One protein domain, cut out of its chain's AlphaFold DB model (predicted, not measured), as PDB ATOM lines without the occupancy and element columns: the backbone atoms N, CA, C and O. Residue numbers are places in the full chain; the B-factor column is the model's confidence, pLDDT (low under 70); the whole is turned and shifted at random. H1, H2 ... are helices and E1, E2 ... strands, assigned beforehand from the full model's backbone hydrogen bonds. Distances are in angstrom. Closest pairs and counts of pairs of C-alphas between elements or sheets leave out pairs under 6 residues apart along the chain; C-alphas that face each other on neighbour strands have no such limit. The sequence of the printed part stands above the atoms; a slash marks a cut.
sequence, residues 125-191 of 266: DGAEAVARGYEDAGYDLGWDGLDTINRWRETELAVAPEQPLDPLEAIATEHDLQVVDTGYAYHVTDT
ATOM      1  N   ASP A 125      29.162  21.228  34.445       88.12
ATOM      2  CA  ASP A 125      27.983  20.599  33.847       88.12
ATOM      3  C   ASP A 125      28.339  19.854  32.553       88.12
ATOM      4  O   ASP A 125      27.810  18.769  32.310       88.12
ATOM      5  N   GLY A 126      29.261  20.403  31.751       89.81
ATOM      6  CA  GLY A 126      29.779  19.764  30.541       89.81
ATOM      7  C   GLY A 126      30.585  18.504  30.857       89.81
ATOM      8  O   GLY A 126      30.295  17.444  30.307       89.81
ATOM      9  N   ALA A 127      31.529  18.588  31.799       90.81
ATOM     10  CA  ALA A 127      32.321  17.435  32.233       90.81
ATOM     11  C   ALA A 127      31.434  16.297  32.780       90.81
ATOM     12  O   ALA A 127      31.627  15.129  32.445       90.81
ATOM     13  N   GLU A 128      30.403  16.629  33.565       93.31
ATOM     14  CA  GLU A 128      29.429  15.644  34.047       93.31
ATOM     15  C   GLU A 128      28.537  15.079  32.933       93.31
ATOM     16  O   GLU A 128      28.119  13.922  33.006       93.31
ATOM     17  N   ALA A 129      28.187  15.886  31.928       94.94
ATOM     18  CA  ALA A 129      27.412  15.421  30.786       94.94
ATOM     19  C   ALA A 129      28.212  14.422  29.940       94.94
ATOM     20  O   ALA A 129      27.673  13.371  29.602       94.94
ATOM     21  N   VAL A 130      29.503  14.687  29.709       96.31
ATOM     22  CA  VAL A 130      30.400  13.742  29.031       96.31
ATOM     23  C   VAL A 130      30.547  12.454  29.828       96.31
ATOM     24  O   VAL A 130      30.403  11.382  29.250       96.31
ATOM     25  N   ALA A 131      30.758  12.536  31.148       96.31
ATOM     26  CA  ALA A 131      30.850  11.347  31.999       96.31
ATOM     27  C   ALA A 131      29.599  10.466  31.870       96.31
ATOM     28  O   ALA A 131      29.704   9.283  31.557       96.31
ATOM     29  N   ARG A 132      28.407  11.069  32.014       96.75
ATOM     30  CA  ARG A 132      27.126  10.365  31.860       96.75
ATOM     31  C   ARG A 132      26.954   9.781  30.461       96.75
ATOM     32  O   ARG A 132      26.558   8.631  30.340       96.75
ATOM     33  N   GLY A 133      27.266  10.543  29.412       97.69
ATOM     34  CA  GLY A 133      27.166  10.068  28.030       97.69
ATOM     35  C   GLY A 133      28.100   8.891  27.745       97.69
ATOM     36  O   GLY A 133      27.716   7.943  27.060       97.69
ATOM     37  N   TYR A 134      29.308   8.924  28.307       98.00
ATOM     38  CA  TYR A 134      30.301   7.864  28.167       98.00
ATOM     39  C   TYR A 134      29.860   6.576  28.879       98.00
ATOM     40  O   TYR A 134      29.918   5.490  28.298       98.00
ATOM     41  N   GLU A 135      29.321   6.704  30.093       96.94
ATOM     42  CA  GLU A 135      28.735   5.595  30.856       96.94
ATOM     43  C   GLU A 135      27.466   5.030  30.192       96.94
ATOM     44  O   GLU A 135      27.318   3.812  30.068       96.94
ATOM     45  N   ASP A 136      26.571   5.890  29.693       97.75
ATOM     46  CA  ASP A 136      25.347   5.499  28.977       97.75
ATOM     47  C   ASP A 136      25.659   4.754  27.664       97.75
ATOM     48  O   ASP A 136      24.893   3.885  27.233       97.75
ATOM     49  N   ALA A 137      26.807   5.046  27.044       97.25
ATOM     50  CA  ALA A 137      27.334   4.314  25.894       97.25
ATOM     51  C   ALA A 137      27.966   2.953  26.265       97.25
ATOM     52  O   ALA A 137      28.339   2.185  25.375       97.25
ATOM     53  N   GLY A 138      28.027   2.619  27.557       97.19
ATOM     54  CA  GLY A 138      28.492   1.335  28.079       97.19
ATOM     55  C   GLY A 138      29.981   1.278  28.419       97.19
ATOM     56  O   GLY A 138      30.505   0.173  28.586       97.19
ATOM     57  N   TYR A 139      30.657   2.426  28.503       96.94
ATOM     58  CA  TYR A 139      32.056   2.524  28.918       96.94
ATOM     59  C   TYR A 139      32.180   2.855  30.414       96.94
ATOM     60  O   TYR A 139      31.205   3.208  31.070       96.94
ATOM     61  N   ASP A 140      33.386   2.716  30.961       94.25
ATOM     62  CA  ASP A 140      33.712   3.030  32.356       94.25
ATOM     63  C   ASP A 140      34.778   4.133  32.382       94.25
ATOM     64  O   ASP A 140      35.605   4.206  31.475       94.25
ATOM     65  N   LEU A 141      34.796   4.997  33.399       95.56
ATOM     66  CA  LEU A 141      35.820   6.048  33.497       95.56
ATOM     67  C   LEU A 141      37.217   5.490  33.827       95.56
ATOM     68  O   LEU A 141      38.211   6.195  33.681       95.56
ATOM     69  N   GLY A 142      37.306   4.229  34.247       94.50
ATOM     70  CA  GLY A 142      38.532   3.471  34.470       94.50
ATOM     71  C   GLY A 142      39.167   3.651  35.846       94.50
ATOM     72  O   GLY A 142      40.307   3.233  36.047       94.50
ATOM     73  N   TRP A 143      38.455   4.250  36.803       92.56
ATOM     74  CA  TRP A 143      38.943   4.454  38.168       92.56
ATOM     75  C   TRP A 143      38.282   3.470  39.139       92.56
ATOM     76  O   TRP A 143      37.094   3.565  39.437       92.56
ATOM     77  N   ASP A 144      39.065   2.530  39.672       82.75
ATOM     78  CA  ASP A 144      38.561   1.495  40.579       82.75
ATOM     79  C   ASP A 144      38.010   2.055  41.905       82.75
ATOM     80  O   ASP A 144      38.640   2.860  42.597       82.75
ATOM     81  N   GLY A 145      36.879   1.506  42.355       87.12
ATOM     82  CA  GLY A 145      36.348   1.732  43.700       87.12
ATOM     83  C   GLY A 145      35.702   3.105  43.884       87.12
ATOM     84  O   GLY A 145      34.743   3.444  43.198       87.12
ATOM     85  N   LEU A 146      36.153   3.862  44.889       85.56
ATOM     86  CA  LEU A 146      35.714   5.246  45.057       85.56
ATOM     87  C   LEU A 146      36.550   6.114  44.120       85.56
ATOM     88  O   LEU A 146      37.734   6.311  44.394       85.56
ATOM     89  N   ASP A 147      35.925   6.662  43.078       89.06
ATOM     90  CA  ASP A 147      36.574   7.574  42.135       89.06
ATOM     91  C   ASP A 147      36.928   8.911  42.807       89.06
ATOM     92  O   ASP A 147      36.247   9.930  42.685       89.06
ATOM     93  N   THR A 148      38.028   8.909  43.556       90.31
ATOM     94  CA  THR A 148      38.608  10.117  44.143       90.31
ATOM     95  C   THR A 148      39.293  10.997  43.102       90.31
ATOM     96  O   THR A 148      39.638  12.131  43.426       90.31
ATOM     97  N   ILE A 149      39.515  10.492  41.882       91.44
ATOM     98  CA  ILE A 149      40.140  11.259  40.806       91.44
ATOM     99  C   ILE A 149      39.175  12.348  40.344       91.44
ATOM    100  O   ILE A 149      39.571  13.510  40.281       91.44
ATOM    101  N   ASN A 150      37.910  11.999  40.106       93.69
ATOM    102  CA  ASN A 150      36.895  12.943  39.635       93.69
ATOM    103  C   ASN A 150      36.058  13.567  40.750       93.69
ATOM    104  O   ASN A 150      35.522  14.659  40.567       93.69
ATOM    105  N   ARG A 151      35.972  12.941  41.934       92.75
ATOM    106  CA  ARG A 151      35.105  13.410  43.037       92.75
ATOM    107  C   ARG A 151      35.292  14.883  43.414       92.75
ATOM    108  O   ARG A 151      34.350  15.487  43.938       92.75
ATOM    109  N   TRP A 152      36.491  15.423  43.220       93.31
ATOM    110  CA  TRP A 152      36.866  16.782  43.616       93.31
ATOM    111  C   TRP A 152      37.154  17.723  42.447       93.31
ATOM    112  O   TRP A 152      37.558  18.854  42.698       93.31
ATOM    113  N   ARG A 153      36.977  17.270  41.203       93.69
ATOM    114  CA  ARG A 153      37.186  18.117  40.026       93.69
ATOM    115  C   ARG A 153      35.988  19.025  39.809       93.69
ATOM    116  O   ARG A 153      34.850  18.591  40.007       93.69
ATOM    117  N   GLU A 154      36.250  20.274  39.447       90.69
ATOM    118  CA  GLU A 154      35.247  21.315  39.185       90.69
ATOM    119  C   GLU A 154      35.073  21.609  37.694       90.69
ATOM    120  O   GLU A 154      34.012  22.069  37.286       90.69
ATOM    121  N   THR A 155      36.100  21.384  36.882       90.62
ATOM    122  CA  THR A 155      36.185  21.950  35.528       90.62
ATOM    123  C   THR A 155      36.598  20.969  34.448       90.62
ATOM    124  O   THR A 155      36.474  21.297  33.271       90.62
ATOM    125  N   GLU A 156      37.072  19.788  34.830       91.44
ATOM    126  CA  GLU A 156      37.460  18.738  33.895       91.44
ATOM    127  C   GLU A 156      37.026  17.355  34.395       91.44
ATOM    128  O   GLU A 156      36.843  17.130  35.594       91.44
ATOM    129  N   LEU A 157      36.891  16.419  33.460       94.88
ATOM    130  CA  LEU A 157      36.715  14.995  33.730       94.88
ATOM    131  C   LEU A 157      38.016  14.279  33.373       94.88
ATOM    132  O   LEU A 157      38.529  14.447  32.274       94.88
ATOM    133  N   ALA A 158      38.538  13.455  34.275       95.31
ATOM    134  CA  ALA A 158      39.648  12.566  33.974       95.31
ATOM    135  C   ALA A 158      39.122  11.153  33.708       95.31
ATOM    136  O   ALA A 158      38.347  10.610  34.498       95.31
ATOM    137  N   VAL A 159      39.587  10.539  32.628       96.62
ATOM    138  CA  VAL A 159      39.297   9.156  32.240       96.62
ATOM    139  C   VAL A 159      40.618   8.394  32.170       96.62
ATOM    140  O   VAL A 159      41.624   8.941  31.719       96.62
ATOM    141  N   ALA A 160      40.650   7.157  32.657       96.12
ATOM    142  CA  ALA A 160      41.865   6.353  32.644       96.12
ATOM    143  C   ALA A 160      42.324   6.087  31.196       96.12
ATOM    144  O   ALA A 160      41.484   5.850  30.322       96.12
ATOM    145  N   PRO A 161      43.639   6.106  30.924       93.38
ATOM    146  CA  PRO A 161      44.169   6.023  29.563       93.38
ATOM    147  C   PRO A 161      43.891   4.668  28.887       93.38
ATOM    148  O   PRO A 161      43.956   4.545  27.666       93.38
ATOM    149  N   GLU A 162      43.537   3.633  29.654       95.06
ATOM    150  CA  GLU A 162      43.136   2.325  29.127       95.06
ATOM    151  C   GLU A 162      41.738   2.325  28.489       95.06
ATOM    152  O   GLU A 162      41.362   1.347  27.835       95.06
ATOM    153  N   GLN A 163      40.954   3.387  28.690       97.00
ATOM    154  CA  GLN A 163      39.605   3.489  28.151       97.00
ATOM    155  C   GLN A 163      39.601   3.846  26.654       97.00
ATOM    156  O   GLN A 163      40.538   4.466  26.153       97.00
ATOM    157  N   PRO A 164      38.559   3.462  25.897       97.38
ATOM    158  CA  PRO A 164      38.446   3.824  24.484       97.38
ATOM    159  C   PRO A 164      38.410   5.344  24.219       97.38
ATOM    160  O   PRO A 164      37.461   6.026  24.592       97.38
ATOM    161  N   LEU A 165      39.411   5.863  23.500       97.25
ATOM    162  CA  LEU A 165      39.534   7.299  23.212       97.25
ATOM    163  C   LEU A 165      38.490   7.813  22.201       97.25
ATOM    164  O   LEU A 165      37.771   8.758  22.508       97.25
ATOM    165  N   ASP A 166      38.343   7.167  21.040       97.75
ATOM    166  CA  ASP A 166      37.425   7.604  19.972       97.75
ATOM    167  C   ASP A 166      35.987   7.932  20.452       97.75
ATOM    168  O   ASP A 166      35.457   8.989  20.095       97.75
ATOM    169  N   PRO A 167      35.302   7.077  21.248       97.69
ATOM    170  CA  PRO A 167      33.972   7.418  21.757       97.69
ATOM    171  C   PRO A 167      33.991   8.566  22.772       97.69
ATOM    172  O   PRO A 167      33.040   9.347  22.804       97.69
ATOM    173  N   LEU A 168      35.051   8.692  23.578       98.12
ATOM    174  CA  LEU A 168      35.197   9.789  24.535       98.12
ATOM    175  C   LEU A 168      35.321  11.131  23.803       98.12
ATOM    176  O   LEU A 168      34.623  12.080  24.151       98.12
ATOM    177  N   GLU A 169      36.146  11.190  22.756       97.69
ATOM    178  CA  GLU A 169      36.319  12.379  21.910       97.69
ATOM    179  C   GLU A 169      35.027  12.779  21.193       97.69
ATOM    180  O   GLU A 169      34.677  13.963  21.147       97.69
ATOM    181  N   ALA A 170      34.291  11.797  20.662       97.56
ATOM    182  CA  ALA A 170      33.016  12.042  20.000       97.56
ATOM    183  C   ALA A 170      32.003  12.694  20.956       97.56
ATOM    184  O   ALA A 170      31.412  13.716  20.614       97.56
ATOM    185  N   ILE A 171      31.856  12.149  22.167       97.62
ATOM    186  CA  ILE A 171      30.929  12.671  23.182       97.62
ATOM    187  C   ILE A 171      31.401  14.029  23.711       97.62
ATOM    188  O   ILE A 171      30.591  14.939  23.858       97.62
ATOM    189  N   ALA A 172      32.702  14.205  23.961       95.88
ATOM    190  CA  ALA A 172      33.260  15.491  24.382       95.88
ATOM    191  C   ALA A 172      32.926  16.607  23.380       95.88
ATOM    192  O   ALA A 172      32.455  17.674  23.775       95.88
ATOM    193  N   THR A 173      33.064  16.317  22.083       95.06
ATOM    194  CA  THR A 173      32.768  17.267  21.002       95.06
ATOM    195  C   THR A 173      31.293  17.685  20.977       95.06
ATOM    196  O   THR A 173      30.993  18.843  20.694       95.06
ATOM    197  N   GLU A 174      30.355  16.787  21.301       94.56
ATOM    198  CA  GLU A 174      28.920  17.119  21.401       94.56
ATOM    199  C   GLU A 174      28.613  18.141  22.509       94.56
ATOM    200  O   GLU A 174      27.566  18.793  22.482       94.56
ATOM    201  N   HIS A 175      29.531  18.293  23.463       92.00
ATOM    202  CA  HIS A 175      29.450  19.219  24.587       92.00
ATOM    203  C   HIS A 175      30.409  20.414  24.463       92.00
ATOM    204  O   HIS A 175      30.626  21.105  25.457       92.00
ATOM    205  N   ASP A 176      30.964  20.665  23.271       91.38
ATOM    206  CA  ASP A 176      31.963  21.713  23.005       91.38
ATOM    207  C   ASP A 176      33.250  21.572  23.857       91.38
ATOM    208  O   ASP A 176      33.974  22.542  24.095       91.38
ATOM    209  N   LEU A 177      33.559  20.346  24.296       92.62
ATOM    210  CA  LEU A 177      34.768  19.992  25.041       92.62
ATOM    211  C   LEU A 177      35.760  19.232  24.154       92.62
ATOM    212  O   LEU A 177      35.410  18.663  23.121       92.62
ATOM    213  N   GLN A 178      37.016  19.201  24.587       92.94
ATOM    214  CA  GLN A 178      38.091  18.425  23.975       92.94
ATOM    215  C   GLN A 178      38.630  17.379  24.945       92.94
ATOM    216  O   GLN A 178      38.442  17.498  26.156       92.94
ATOM    217  N   VAL A 179      39.352  16.395  24.413       93.44
ATOM    218  CA  VAL A 179      40.106  15.414  25.195       93.44
ATOM    219  C   VAL A 179      41.596  15.689  25.021       93.44
ATOM    220  O   VAL A 179      42.080  15.791  23.898       93.44
ATOM    221  N   VAL A 180      42.317  15.816  26.131       89.06
ATOM    222  CA  VAL A 180      43.773  15.980  26.165       89.06
ATOM    223  C   VAL A 180      44.391  14.714  26.745       89.06
ATOM    224  O   VAL A 180      44.101  14.350  27.887       89.06
ATOM    225  N   ASP A 181      45.243  14.044  25.973       88.31
ATOM    226  CA  ASP A 181      46.023  12.901  26.446       88.31
ATOM    227  C   ASP A 181      47.310  13.384  27.120       88.31
ATOM    228  O   ASP A 181      48.175  13.981  26.491       88.31
ATOM    229  N   THR A 182      47.422  13.129  28.421       80.06
ATOM    230  CA  THR A 182      48.606  13.487  29.218       80.06
ATOM    231  C   THR A 182      49.564  12.310  29.420       80.06
ATOM    232  O   THR A 182      50.540  12.426  30.156       80.06
ATOM    233  N   GLY A 183      49.241  11.131  28.880       80.75
ATOM    234  CA  GLY A 183      49.902   9.862  29.181       80.75
ATOM    235  C   GLY A 183      49.529   9.255  30.543       80.75
ATOM    236  O   GLY A 183      49.712   8.054  30.746       80.75
ATOM    237  N   TYR A 184      48.975  10.046  31.472       81.81
ATOM    238  CA  TYR A 184      48.504   9.580  32.787       81.81
ATOM    239  C   TYR A 184      46.987   9.388  32.849       81.81
ATOM    240  O   TYR A 184      46.499   8.527  33.583       81.81
ATOM    241  N   ALA A 185      46.253  10.226  32.125       90.81
ATOM    242  CA  ALA A 185      44.806  10.210  31.983       90.81
ATOM    243  C   ALA A 185      44.410  11.000  30.733       90.81
ATOM    244  O   ALA A 185      45.127  11.912  30.305       90.81
ATOM    245  N   TYR A 186      43.228  10.699  30.210       93.94
ATOM    246  CA  TYR A 186      42.527  11.567  29.279       93.94
ATOM    247  C   TYR A 186      41.775  12.634  30.068       93.94
ATOM    248  O   TYR A 186      40.931  12.319  30.907       93.94
ATOM    249  N   HIS A 187      42.084  13.898  29.808       92.56
ATOM    250  CA  HIS A 187      41.433  15.043  30.428       92.56
ATOM    251  C   HIS A 187      40.407  15.633  29.469       92.56
ATOM    252  O   HIS A 187      40.767  16.217  28.450       92.56
ATOM    253  N   VAL A 188      39.127  15.501  29.799       94.19
ATOM    254  CA  VAL A 188      38.046  16.182  29.094       94.19
ATOM    255  C   VAL A 188      37.876  17.575  29.682       94.19
ATOM    256  O   VAL A 188      37.508  17.720  30.849       94.19
ATOM    257  N   THR A 189      38.153  18.596  28.882       91.56
ATOM    258  CA  THR A 189      38.197  19.996  29.321       91.56
ATOM    259  C   THR A 189      37.833  20.939  28.176       91.56
ATOM    260  O   THR A 189      37.650  20.519  27.036       91.56
ATOM    261  N   ASP A 190      37.709  22.228  28.469       87.50
ATOM    262  CA  ASP A 190      37.421  23.248  27.463       87.50
ATOM    263  C   ASP A 190      38.676  23.594  26.634       87.50
ATOM    264  O   ASP A 190      39.807  23.552  27.124       87.50
ATOM    265  N   THR A 191      38.480  23.982  25.370       77.38
ATOM    266  CA  THR A 191      39.566  24.203  24.391       77.38
ATOM    267  C   THR A 191      40.490  25.376  24.700       77.38
ATOM    268  O   THR A 191      41.657  25.370  24.317       77.38
TER     269      THR A 191
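What this domain is: This is residues 125 to 191 of the 266 residues of the protein "Phosphoglycolate phosphatase" of Halovivax ruber (strain DSM 18193 / JCM 13892 / XH-70) (UniProt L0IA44). A small sheet of three strands has two helices packed over one of its faces, H2 running along the strands and H1 crossing H2 at a steep tilt, while a long loop, residues 137 to 156, arches out beyond the edge strand E1. Along the 67 printed residues you meet H1, E1, H2, E2 and E3: two named helices and three named strands, in a mixed class of helices and strands. The sheet runs E1, E3, E2 and is antiparallel throughout. The whole is compact, with a radius of gyration of the C-alphas of 10.5 A, and rounded, spanning 28 by 23 by 23 A.

Where its parts are: Find C-alpha 125 at (27.983, 20.599, 33.847); from there H1, residues 125 to 136, runs 16.1 A to C-alpha 136 at (25.347, 5.499, 28.977). After the long link comes E1, residues 157 to 159, a short strand of 6.6 A. H2, residues 165 to 174, covers 14.6 A. Next look for E2, residues 177 to 181, 13.4 A long, and E3, residues 186 to 190, 12.9 A long, which ends at C-alpha 190 at (37.421, 23.248, 27.463).

How they stand to each other: Start at the inner strand E3. Beside it E1 is antiparallel at 158 degrees, with N 159 and O 186 within hydrogen-bond range at 2.8 A. On its other side E2 is antiparallel at 146 degrees and forms a hairpin with it; look there for N 180 and O 187, 2.8 A apart. E1, H2 and E2 make a split strand-helix-strand unit, two strands running the same way with E3 between them, and its crossover is right-handed. H2 is on the sheet at a height of 9.0 A, over E3 and E2 and along the strands, at 14 degrees to E3 on the local plane; its closest C-alphas to E2 are those of Ala 172 and Gln 178, 5.7 A. H1 is on the sheet at a height of 7.9 A, only just over E3 with 3 of its C-alphas, and slantwise to the strands at 38 degrees to E3 on the local plane. Together they make two layers, helices on one face of a sheet. H1 touches H2 with residues 130 to 134 alone, closest at the C-alphas of Val 130 and Ala 172, 5.7 A, at a steep tilt of 48 degrees, opposite ways. In H1 and H2 every O i to N i+4 pair is within hydrogen-bond range.

The domain as a whole: The two C-alphas farthest apart are those of Gly 145 and Thr 191, 29.8 A. The printed part has no cut. The link from H1 to E1 is long, with 20 residues; the other three are tight. The mean pLDDT of the printed part is 92.9, and no printed residue is under 70.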